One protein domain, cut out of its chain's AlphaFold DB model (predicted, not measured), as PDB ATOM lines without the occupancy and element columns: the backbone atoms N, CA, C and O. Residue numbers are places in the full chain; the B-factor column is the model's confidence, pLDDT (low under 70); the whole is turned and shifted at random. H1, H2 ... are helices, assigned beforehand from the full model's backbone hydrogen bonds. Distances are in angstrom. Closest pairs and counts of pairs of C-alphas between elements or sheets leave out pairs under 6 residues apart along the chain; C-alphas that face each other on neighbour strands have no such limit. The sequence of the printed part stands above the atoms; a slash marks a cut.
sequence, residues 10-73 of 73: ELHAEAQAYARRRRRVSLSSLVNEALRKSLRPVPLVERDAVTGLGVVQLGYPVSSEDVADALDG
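AT A GLANCE: This is residues 10 to 73 of the 73 residues of the protein "Antitoxin" of Candidatus Microthrix parvicella (UniProt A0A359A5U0). An open, drawn-out chain with no shared core: H1 and H2 meet in a V at one end, a long link runs on from H2 and folds back on itself in a loop near residue 50, and H3 sits alone at the far end. Residues 58 to 73, which hold H3, stick out from the rest. The printed part has 64 residues with three named helices, in the order H1, H2, H3, and no named strand; the class is all helix, with 32 of the 64 residues in the helices. The whole is extended, with a radius of gyration of the C-alphas of 20.8 A, and its C-alphas span 56 by 38 by 20 A, only just a flat outline.

HOW THE PARTS SIT: H1, residues 10 to 21, is joined by a tight link of 5 residues to H2, residues 27 to 38. The two helices touch, with 5 pairs of C-alphas within 8 A. The closest C-alphas are those of Ala 19 and Leu 27, 6.0 A apart. H1 touches H2 with residues 15 to 19 alone, and H2 touches H1 with residues 27 to 30 alone. Their lines stand at a steep tilt of 69 degrees, only just short of about perpendicular, and they run opposite ways; their centres are 12.9 A apart. A long link of 25 residues joins H2 to H3, residues 64 to 71. H3 touches no helix: H1 and H3 are apart, and so are H2 and H3. In H1, H2 and H3 every O i to N i+4 pair is within hydrogen-bond range.

IN THESE COORDINATES: H1 begins at C-alpha 10, (-62.107, -54.457, 77.065), and measures 16.6 A from first to last C-alpha. H2 measures 16.5 A from C-alpha 27 to C-alpha 38, the latter at (-77.325, -41.943, 77.010). Residues 39 to 63 hold no named element, and their C-alphas lie 8 to 27 A from the mean of the C-alphas. H3 measures 10.8 A and ends at C-alpha 71, (-116.602, -37.319, 71.011).

THE WHOLE: The two C-alphas farthest apart are those of Glu 10 and Asp 72, at 60.1 A. Residues 32 to 42, of which 32 to 38 belong to H2, stand free, and so do residues 58 to 73, of which 64 to 71 belong to H3. The body without these stretches has 37 residues and spans 43 by 21 by 16 A. The printed part has no cut, and Gly 73 is the chain's last residue. The mean pLDDT of the printed part is 85.5; residues 42 to 44 and residue 73 are under 70.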
ATOM      1  N   GLU A  10     -61.189 -53.521  76.413       96.69
ATOM      2  CA  GLU A  10     -62.107 -54.457  77.065       96.69
ATOM      3  C   GLU A  10     -63.543 -54.178  76.615       96.69
ATOM      4  O   GLU A  10     -64.242 -55.083  76.150       96.69
ATOM      5  N   LEU A  11     -63.944 -52.902  76.604       94.12
ATOM      6  CA  LEU A  11     -65.264 -52.479  76.127       94.12
ATOM      7  C   LEU A  11     -65.489 -52.847  74.654       94.12
ATOM      8  O   LEU A  11     -66.571 -53.303  74.274       94.12
ATOM      9  N   HIS A  12     -64.475 -52.669  73.804       94.75
ATOM     10  CA  HIS A  12     -64.548 -53.066  72.401       94.75
ATOM     11  C   HIS A  12     -64.739 -54.584  72.254       94.75
ATOM     12  O   HIS A  12     -65.581 -55.021  71.458       94.75
ATOM     13  N   ALA A  13     -64.003 -55.390  73.026       95.06
ATOM     14  CA  ALA A  13     -64.120 -56.846  73.009       95.06
ATOM     15  C   ALA A  13     -65.515 -57.314  73.457       95.06
ATOM     16  O   ALA A  13     -66.139 -58.142  72.782       95.06
ATOM     17  N   GLU A  14     -66.042 -56.741  74.540       94.12
ATOM     18  CA  GLU A  14     -67.390 -57.024  75.037       94.12
ATOM     19  C   GLU A  14     -68.470 -56.655  74.020       94.12
ATOM     20  O   GLU A  14     -69.337 -57.472  73.689       94.12
ATOM     21  N   ALA A  15     -68.395 -55.445  73.462       91.44
ATOM     22  CA  ALA A  15     -69.344 -54.960  72.470       91.44
ATOM     23  C   ALA A  15     -69.329 -55.828  71.201       91.44
ATOM     24  O   ALA A  15     -70.381 -56.149  70.638       91.44
ATOM     25  N   GLN A  16     -68.144 -56.273  70.771       92.62
ATOM     26  CA  GLN A  16     -67.994 -57.171  69.630       92.62
ATOM     27  C   GLN A  16     -68.568 -58.567  69.922       92.62
ATOM     28  O   GLN A  16     -69.270 -59.132  69.078       92.62
ATOM     29  N   ALA A  17     -68.322 -59.120  71.111       93.00
ATOM     30  CA  ALA A  17     -68.896 -60.397  71.530       93.00
ATOM     31  C   ALA A  17     -70.429 -60.328  71.598       93.00
ATOM     32  O   ALA A  17     -71.122 -61.225  71.108       93.00
ATOM     33  N   TYR A  18     -70.970 -59.237  72.139       91.56
ATOM     34  CA  TYR A  18     -72.406 -58.997  72.209       91.56
ATOM     35  C   TYR A  18     -73.046 -58.898  70.818       91.56
ATOM     36  O   TYR A  18     -74.048 -59.566  70.546       91.56
ATOM     37  N   ALA A  19     -72.444 -58.121  69.911       89.25
ATOM     38  CA  ALA A  19     -72.905 -57.982  68.531       89.25
ATOM     39  C   ALA A  19     -72.908 -59.329  67.784       89.25
ATOM     40  O   ALA A  19     -73.835 -59.625  67.035       89.25
ATOM     41  N   ARG A  20     -71.916 -60.194  68.034       88.69
ATOM     42  CA  ARG A  20     -71.877 -61.555  67.470       88.69
ATOM     43  C   ARG A  20     -72.985 -62.456  68.026       88.69
ATOM     44  O   ARG A  20     -73.559 -63.236  67.269       88.69
ATOM     45  N   ARG A  21     -73.299 -62.354  69.326       89.69
ATOM     46  CA  ARG A  21     -74.372 -63.136  69.975       89.69
ATOM     47  C   ARG A  21     -75.757 -62.742  69.456       89.69
ATOM     48  O   ARG A  21     -76.562 -63.614  69.132       89.69
ATOM     49  N   ARG A  22     -76.037 -61.440  69.333       80.88
ATOM     50  CA  ARG A  22     -77.266 -60.944  68.695       80.88
ATOM     51  C   ARG A  22     -77.102 -60.968  67.177       80.88
ATOM     52  O   ARG A  22     -76.675 -59.987  66.575       80.88
ATOM     53  N   ARG A  23     -77.457 -62.096  66.551       73.88
ATOM     54  CA  ARG A  23     -77.433 -62.247  65.086       73.88
ATOM     55  C   ARG A  23     -78.012 -60.991  64.410       73.88
ATOM     56  O   ARG A  23     -79.146 -60.618  64.692       73.88
ATOM     57  N   ARG A  24     -77.240 -60.401  63.485       76.06
ATOM     58  CA  ARG A  24     -77.570 -59.222  62.646       76.06
ATOM     59  C   ARG A  24     -77.425 -57.827  63.278       76.06
ATOM     60  O   ARG A  24     -77.879 -56.864  62.667       76.06
ATOM     61  N   VAL A  25     -76.757 -57.668  64.422       87.62
ATOM     62  CA  VAL A  25     -76.411 -56.329  64.943       87.62
ATOM     63  C   VAL A  25     -74.947 -56.007  64.640       87.62
ATOM     64  O   VAL A  25     -74.055 -56.771  64.993       87.62
ATOM     65  N   SER A  26     -74.679 -54.878  63.977       92.12
ATOM     66  CA  SER A  26     -73.314 -54.368  63.805       92.12
ATOM     67  C   SER A  26     -72.856 -53.594  65.044       92.12
ATOM     68  O   SER A  26     -73.668 -53.003  65.760       92.12
ATOM     69  N   LEU A  27     -71.539 -53.522  65.259       91.06
ATOM     70  CA  LEU A  27     -70.951 -52.711  66.331       91.06
ATOM     71  C   LEU A  27     -71.344 -51.229  66.209       91.06
ATOM     72  O   LEU A  27     -71.668 -50.588  67.201       91.06
ATOM     73  N   SER A  28     -71.392 -50.692  64.986       92.25
ATOM     74  CA  SER A  28     -71.816 -49.309  64.742       92.25
ATOM     75  C   SER A  28     -73.269 -49.056  65.151       92.25
ATOM     76  O   SER A  28     -73.568 -48.029  65.755       92.25
ATOM     77  N   SER A  29     -74.179 -49.989  64.857       92.12
ATOM     78  CA  SER A  29     -75.583 -49.883  65.266       92.12
ATOM     79  C   SER A  29     -75.729 -49.953  66.783       92.12
ATOM     80  O   SER A  29     -76.486 -49.172  67.353       92.12
ATOM     81  N   LEU A  30     -74.954 -50.824  67.434       92.62
ATOM     82  CA  LEU A  30     -74.912 -50.930  68.889       92.62
ATOM     83  C   LEU A  30     -74.445 -49.625  69.551       92.62
ATOM     84  O   LEU A  30     -75.124 -49.113  70.437       92.62
ATOM     85  N   VAL A  31     -73.320 -49.066  69.094       92.19
ATOM     86  CA  VAL A  31     -72.774 -47.804  69.623       92.19
ATOM     87  C   VAL A  31     -73.765 -46.658  69.422       92.19
ATOM     88  O   VAL A  31     -74.016 -45.893  70.349       92.19
ATOM     89  N   ASN A  32     -74.401 -46.569  68.252       93.19
ATOM     90  CA  ASN A  32     -75.424 -45.554  67.994       93.19
ATOM     91  C   ASN A  32     -76.639 -45.686  68.923       93.19
ATOM     92  O   ASN A  32     -77.180 -44.676  69.373       93.19
ATOM     93  N   GLU A  33     -77.089 -46.910  69.211       90.62
ATOM     94  CA  GLU A  33     -78.201 -47.147  70.134       90.62
ATOM     95  C   GLU A  33     -77.829 -46.765  71.570       90.62
ATOM     96  O   GLU A  33     -78.608 -46.087  72.244       90.62
ATOM     97  N   ALA A  34     -76.631 -47.147  72.020       90.12
ATOM     98  CA  ALA A  34     -76.114 -46.793  73.338       90.12
ATOM     99  C   ALA A  34     -75.996 -45.270  73.503       90.12
ATOM    100  O   ALA A  34     -76.533 -44.712  74.460       90.12
ATOM    101  N   LEU A  35     -75.401 -44.583  72.522       91.69
ATOM    102  CA  LEU A  35     -75.298 -43.123  72.517       91.69
ATOM    103  C   LEU A  35     -76.678 -42.468  72.537       91.69
ATOM    104  O   LEU A  35     -76.934 -41.607  73.376       91.69
ATOM    105  N   ARG A  36     -77.610 -42.921  71.689       90.19
ATOM    106  CA  ARG A  36     -78.985 -42.400  71.672       90.19
ATOM    107  C   ARG A  36     -79.687 -42.567  73.019       90.19
ATOM    108  O   ARG A  36     -80.457 -41.691  73.391       90.19
ATOM    109  N   LYS A  37     -79.459 -43.677  73.725       87.62
ATOM    110  CA  LYS A  37     -80.010 -43.901  75.070       87.62
ATOM    111  C   LYS A  37     -79.373 -42.969  76.097       87.62
ATOM    112  O   LYS A  37     -80.104 -42.371  76.872       87.62
ATOM    113  N   SER A  38     -78.052 -42.802  76.061       86.19
ATOM    114  CA  SER A  38     -77.325 -41.943  77.010       86.19
ATOM    115  C   SER A  38     -77.604 -40.447  76.838       86.19
ATOM    116  O   SER A  38     -77.646 -39.715  77.817       86.19
ATOM    117  N   LEU A  39     -77.820 -39.993  75.599       87.12
ATOM    118  CA  LEU A  39     -78.083 -38.587  75.280       87.12
ATOM    119  C   LEU A  39     -79.548 -38.191  75.483       87.12
ATOM    120  O   LEU A  39     -79.882 -37.012  75.383       87.12
ATOM    121  N   ARG A  40     -80.443 -39.154  75.731       83.44
ATOM    122  CA  ARG A  40     -81.821 -38.834  76.100       83.44
ATOM    123  C   ARG A  40     -81.833 -38.404  77.565       83.44
ATOM    124  O   ARG A  40     -81.346 -39.165  78.398       83.44
ATOM    125  N   PRO A  41     -82.394 -37.228  77.895       73.56
ATOM    126  CA  PRO A  41     -82.564 -36.840  79.284       73.56
ATOM    127  C   PRO A  41     -83.402 -37.912  79.981       73.56
ATOM    128  O   PRO A  41     -84.513 -38.224  79.544       73.56
ATOM    129  N   VAL A  42     -82.844 -38.512  81.031       69.44
ATOM    130  CA  VAL A  42     -83.622 -39.364  81.925       69.44
ATOM    131  C   VAL A  42     -84.560 -38.415  82.671       69.44
ATOM    132  O   VAL A  42     -84.057 -37.501  83.330       69.44
ATOM    133  N   PRO A  43     -85.890 -38.548  82.532       67.56
ATOM    134  CA  PRO A  43     -86.809 -37.713  83.291       67.56
ATOM    135  C   PRO A  43     -86.515 -37.899  84.777       67.56
ATOM    136  O   PRO A  43     -86.185 -39.007  85.208       67.56
ATOM    137  N   LEU A  44     -86.583 -36.813  85.548       65.75
ATOM    138  CA  LEU A  44     -86.393 -36.895  86.989       65.75
ATOM    139  C   LEU A  44     -87.462 -37.848  87.534       65.75
ATOM    140  O   LEU A  44     -88.654 -37.557  87.457       65.75
ATOM    141  N   VAL A  45     -87.038 -39.020  87.995       74.75
ATOM    142  CA  VAL A  45     -87.952 -40.025  88.527       74.75
ATOM    143  C   VAL A  45     -88.218 -39.654  89.979       74.75
ATOM    144  O   VAL A  45     -87.302 -39.707  90.805       74.75
ATOM    145  N   GLU A  46     -89.451 -39.243  90.277       80.69
ATOM    146  CA  GLU A  46     -89.894 -39.038  91.655       80.69
ATOM    147  C   GLU A  46     -89.698 -40.343  92.431       80.69
ATOM    148  O   GLU A  46     -89.934 -41.434  91.906       80.69
ATOM    149  N   ARG A  47     -89.185 -40.256  93.658       85.75
ATOM    150  CA  ARG A  47     -88.989 -41.441  94.493       85.75
ATOM    151  C   ARG A  47     -90.168 -41.607  95.423       85.75
ATOM    152  O   ARG A  47     -90.587 -40.653  96.069       85.75
ATOM    153  N   ASP A  48     -90.641 -42.838  95.528       83.12
ATOM    154  CA  ASP A  48     -91.647 -43.196  96.513       83.12
ATOM    155  C   ASP A  48     -91.070 -43.022  97.926       83.12
ATOM    156  O   ASP A  48     -89.984 -43.521  98.233       83.12
ATOM    157  N   ALA A  49     -91.784 -42.300  98.791       86.19
ATOM    158  CA  ALA A  49     -91.288 -41.928 100.117       86.19
ATOM    159  C   ALA A  49     -91.161 -43.120 101.083       86.19
ATOM    160  O   ALA A  49     -90.439 -43.027 102.075       86.19
ATOM    161  N   VAL A  50     -91.848 -44.234 100.808       90.88
ATOM    162  CA  VAL A  50     -91.881 -45.419 101.679       90.88
ATOM    163  C   VAL A  50     -90.816 -46.438 101.269       90.88
ATOM    164  O   VAL A  50     -90.152 -47.026 102.119       90.88
ATOM    165  N   THR A  51     -90.634 -46.645  99.966       90.50
ATOM    166  CA  THR A  51     -89.762 -47.684  99.394       90.50
ATOM    167  C   THR A  51     -88.447 -47.138  98.838       90.50
ATOM    168  O   THR A  51     -87.491 -47.894  98.669       90.50
ATOM    169  N   GLY A  52     -88.375 -45.839  98.526       86.31
ATOM    170  CA  GLY A  52     -87.212 -45.194  97.910       86.31
ATOM    171  C   GLY A  52     -86.965 -45.580  96.445       86.31
ATOM    172  O   GLY A  52     -85.949 -45.164  95.870       86.31
ATOM    173  N   LEU A  53     -87.866 -46.368  95.846       87.19
ATOM    174  CA  LEU A  53     -87.822 -46.773  94.444       87.19
ATOM    175  C   LEU A  53     -88.307 -45.639  93.537       87.19
ATOM    176  O   LEU A  53     -89.080 -44.774  93.946       87.19
ATOM    177  N   GLY A  54     -87.841 -45.647  92.289       83.81
ATOM    178  CA  GLY A  54     -88.303 -44.696  91.285       83.81
ATOM    179  C   GLY A  54     -89.747 -44.977  90.863       83.81
ATOM    180  O   GLY A  54     -90.068 -46.102  90.481       83.81
ATOM    181  N   VAL A  55     -90.598 -43.956  90.906       82.62
ATOM    182  CA  VAL A  55     -91.994 -44.002  90.466       82.62
ATOM    183  C   VAL A  55     -92.070 -43.685  88.977       82.62
ATOM    184  O   VAL A  55     -91.690 -42.605  88.533       82.62
ATOM    185  N   VAL A  56     -92.592 -44.624  88.189       80.88
ATOM    186  CA  VAL A  56     -92.883 -44.416  86.765       80.88
ATOM    187  C   VAL A  56     -94.395 -44.304  86.601       80.88
ATOM    188  O   VAL A  56     -95.105 -45.285  86.810       80.88
ATOM    189  N   GLN A  57     -94.895 -43.127  86.215       72.12
ATOM    190  CA  GLN A  57     -96.295 -42.981  85.814       72.12
ATOM    191  C   GLN A  57     -96.476 -43.449  84.367       72.12
ATOM    192  O   GLN A  57     -95.805 -42.971  83.451       72.12
ATOM    193  N   LEU A  58     -97.380 -44.407  84.163       75.69
ATOM    194  CA  LEU A  58     -97.772 -44.896  82.845       75.69
ATOM    195  C   LEU A  58     -99.141 -44.303  82.496       75.69
ATOM    196  O   LEU A  58    -100.162 -44.768  82.992       75.69
ATOM    197  N   GLY A  59     -99.148 -43.287  81.631       79.00
ATOM    198  CA  GLY A  59    -100.369 -42.612  81.181       79.00
ATOM    199  C   GLY A  59    -100.896 -41.560  82.160       79.00
ATOM    200  O   GLY A  59    -100.207 -41.163  83.096       79.00
ATOM    201  N   TYR A  60    -102.117 -41.095  81.906       75.25
ATOM    202  CA  TYR A  60    -102.871 -40.194  82.773       75.25
ATOM    203  C   TYR A  60    -104.294 -40.747  82.944       75.25
ATOM    204  O   TYR A  60    -104.788 -41.431  82.041       75.25
ATOM    205  N   PRO A  61    -104.942 -40.527  84.100       82.31
ATOM    206  CA  PRO A  61    -106.328 -40.929  84.287       82.31
ATOM    207  C   PRO A  61    -107.214 -40.177  83.291       82.31
ATOM    208  O   PRO A  61    -107.145 -38.957  83.204       82.31
ATOM    209  N   VAL A  62    -108.030 -40.923  82.548       86.44
ATOM    210  CA  VAL A  62    -109.030 -40.371  81.629       86.44
ATOM    211  C   VAL A  62    -110.368 -40.359  82.359       86.44
ATOM    212  O   VAL A  62    -110.839 -41.407  82.812       86.44
ATOM    213  N   SER A  63    -110.950 -39.177  82.516       91.81
ATOM    214  CA  SER A  63    -112.266 -38.969  83.114       91.81
ATOM    215  C   SER A  63    -113.382 -39.097  82.075       91.81
ATOM    216  O   SER A  63    -113.147 -39.124  80.868       91.81
ATOM    217  N   SER A  64    -114.632 -39.175  82.535       90.94
ATOM    218  CA  SER A  64    -115.794 -39.171  81.638       90.94
ATOM    219  C   SER A  64    -115.938 -37.860  80.859       90.94
ATOM    220  O   SER A  64    -116.483 -37.882  79.761       90.94
ATOM    221  N   GLU A  65    -115.436 -36.750  81.403       89.94
ATOM    222  CA  GLU A  65    -115.422 -35.439  80.744       89.94
ATOM    223  C   GLU A  65    -114.415 -35.428  79.585       89.94
ATOM    224  O   GLU A  65    -114.787 -35.085  78.468       89.94
ATOM    225  N   ASP A  66    -113.209 -35.975  79.794       88.00
ATOM    226  CA  ASP A  66    -112.199 -36.143  78.731       88.00
ATOM    227  C   ASP A  66    -112.717 -36.994  77.554       88.00
ATOM    228  O   ASP A  66    -112.313 -36.810  76.406       88.00
ATOM    229  N   VAL A  67    -113.602 -37.959  77.837       86.75
ATOM    230  CA  VAL A  67    -114.243 -38.798  76.811       86.75
ATOM    231  C   VAL A  67    -115.341 -38.033  76.071       86.75
ATOM    232  O   VAL A  67    -115.470 -38.211  74.862       86.75
ATOM    233  N   ALA A  68    -116.124 -37.207  76.768       87.88
ATOM    234  CA  ALA A  68    -117.183 -36.403  76.156       87.88
ATOM    235  C   ALA A  68    -116.597 -35.355  75.197       87.88
ATOM    236  O   ALA A  68    -116.974 -35.324  74.027       87.88
ATOM    237  N   ASP A  69    -115.582 -34.609  75.642       88.12
ATOM    238  CA  ASP A  69    -114.895 -33.599  74.826       88.12
ATOM    239  C   ASP A  69    -114.276 -34.187  73.547       88.12
ATOM    240  O   ASP A  69    -114.249 -33.541  72.500       88.12
ATOM    241  N   ALA A  70    -113.788 -35.429  73.604       87.00
ATOM    242  CA  ALA A  70    -113.209 -36.111  72.448       87.00
ATOM    243  C   ALA A  70    -114.252 -36.625  71.437       87.00
ATOM    244  O   ALA A  70    -113.894 -36.892  70.290       87.00
ATOM    245  N   LEU A  71    -115.508 -36.822  71.856       83.88
ATOM    246  CA  LEU A  71    -116.602 -37.319  71.011       83.88
ATOM    247  C   LEU A  71    -117.436 -36.189  70.394       83.88
ATOM    248  O   LEU A  71    -118.029 -36.398  69.337       83.88
ATOM    249  N   ASP A  72    -117.463 -35.023  71.039       77.94
ATOM    250  CA  ASP A  72    -118.227 -33.844  70.611       77.94
ATOM    251  C   ASP A  72    -117.424 -32.886  69.689       77.94
ATOM    252  O   ASP A  72    -117.920 -31.814  69.332       77.94
ATOM    253  N   GLY A  73    -116.198 -33.270  69.296       58.47
ATOM    254  CA  GLY A  73    -115.280 -32.515  68.421       58.47
ATOM    255  C   GLY A  73    -115.252 -32.937  66.953       58.47
ATOM    256  O   GLY A  73    -115.432 -34.139  66.655       58.47
TER     257      GLY A  73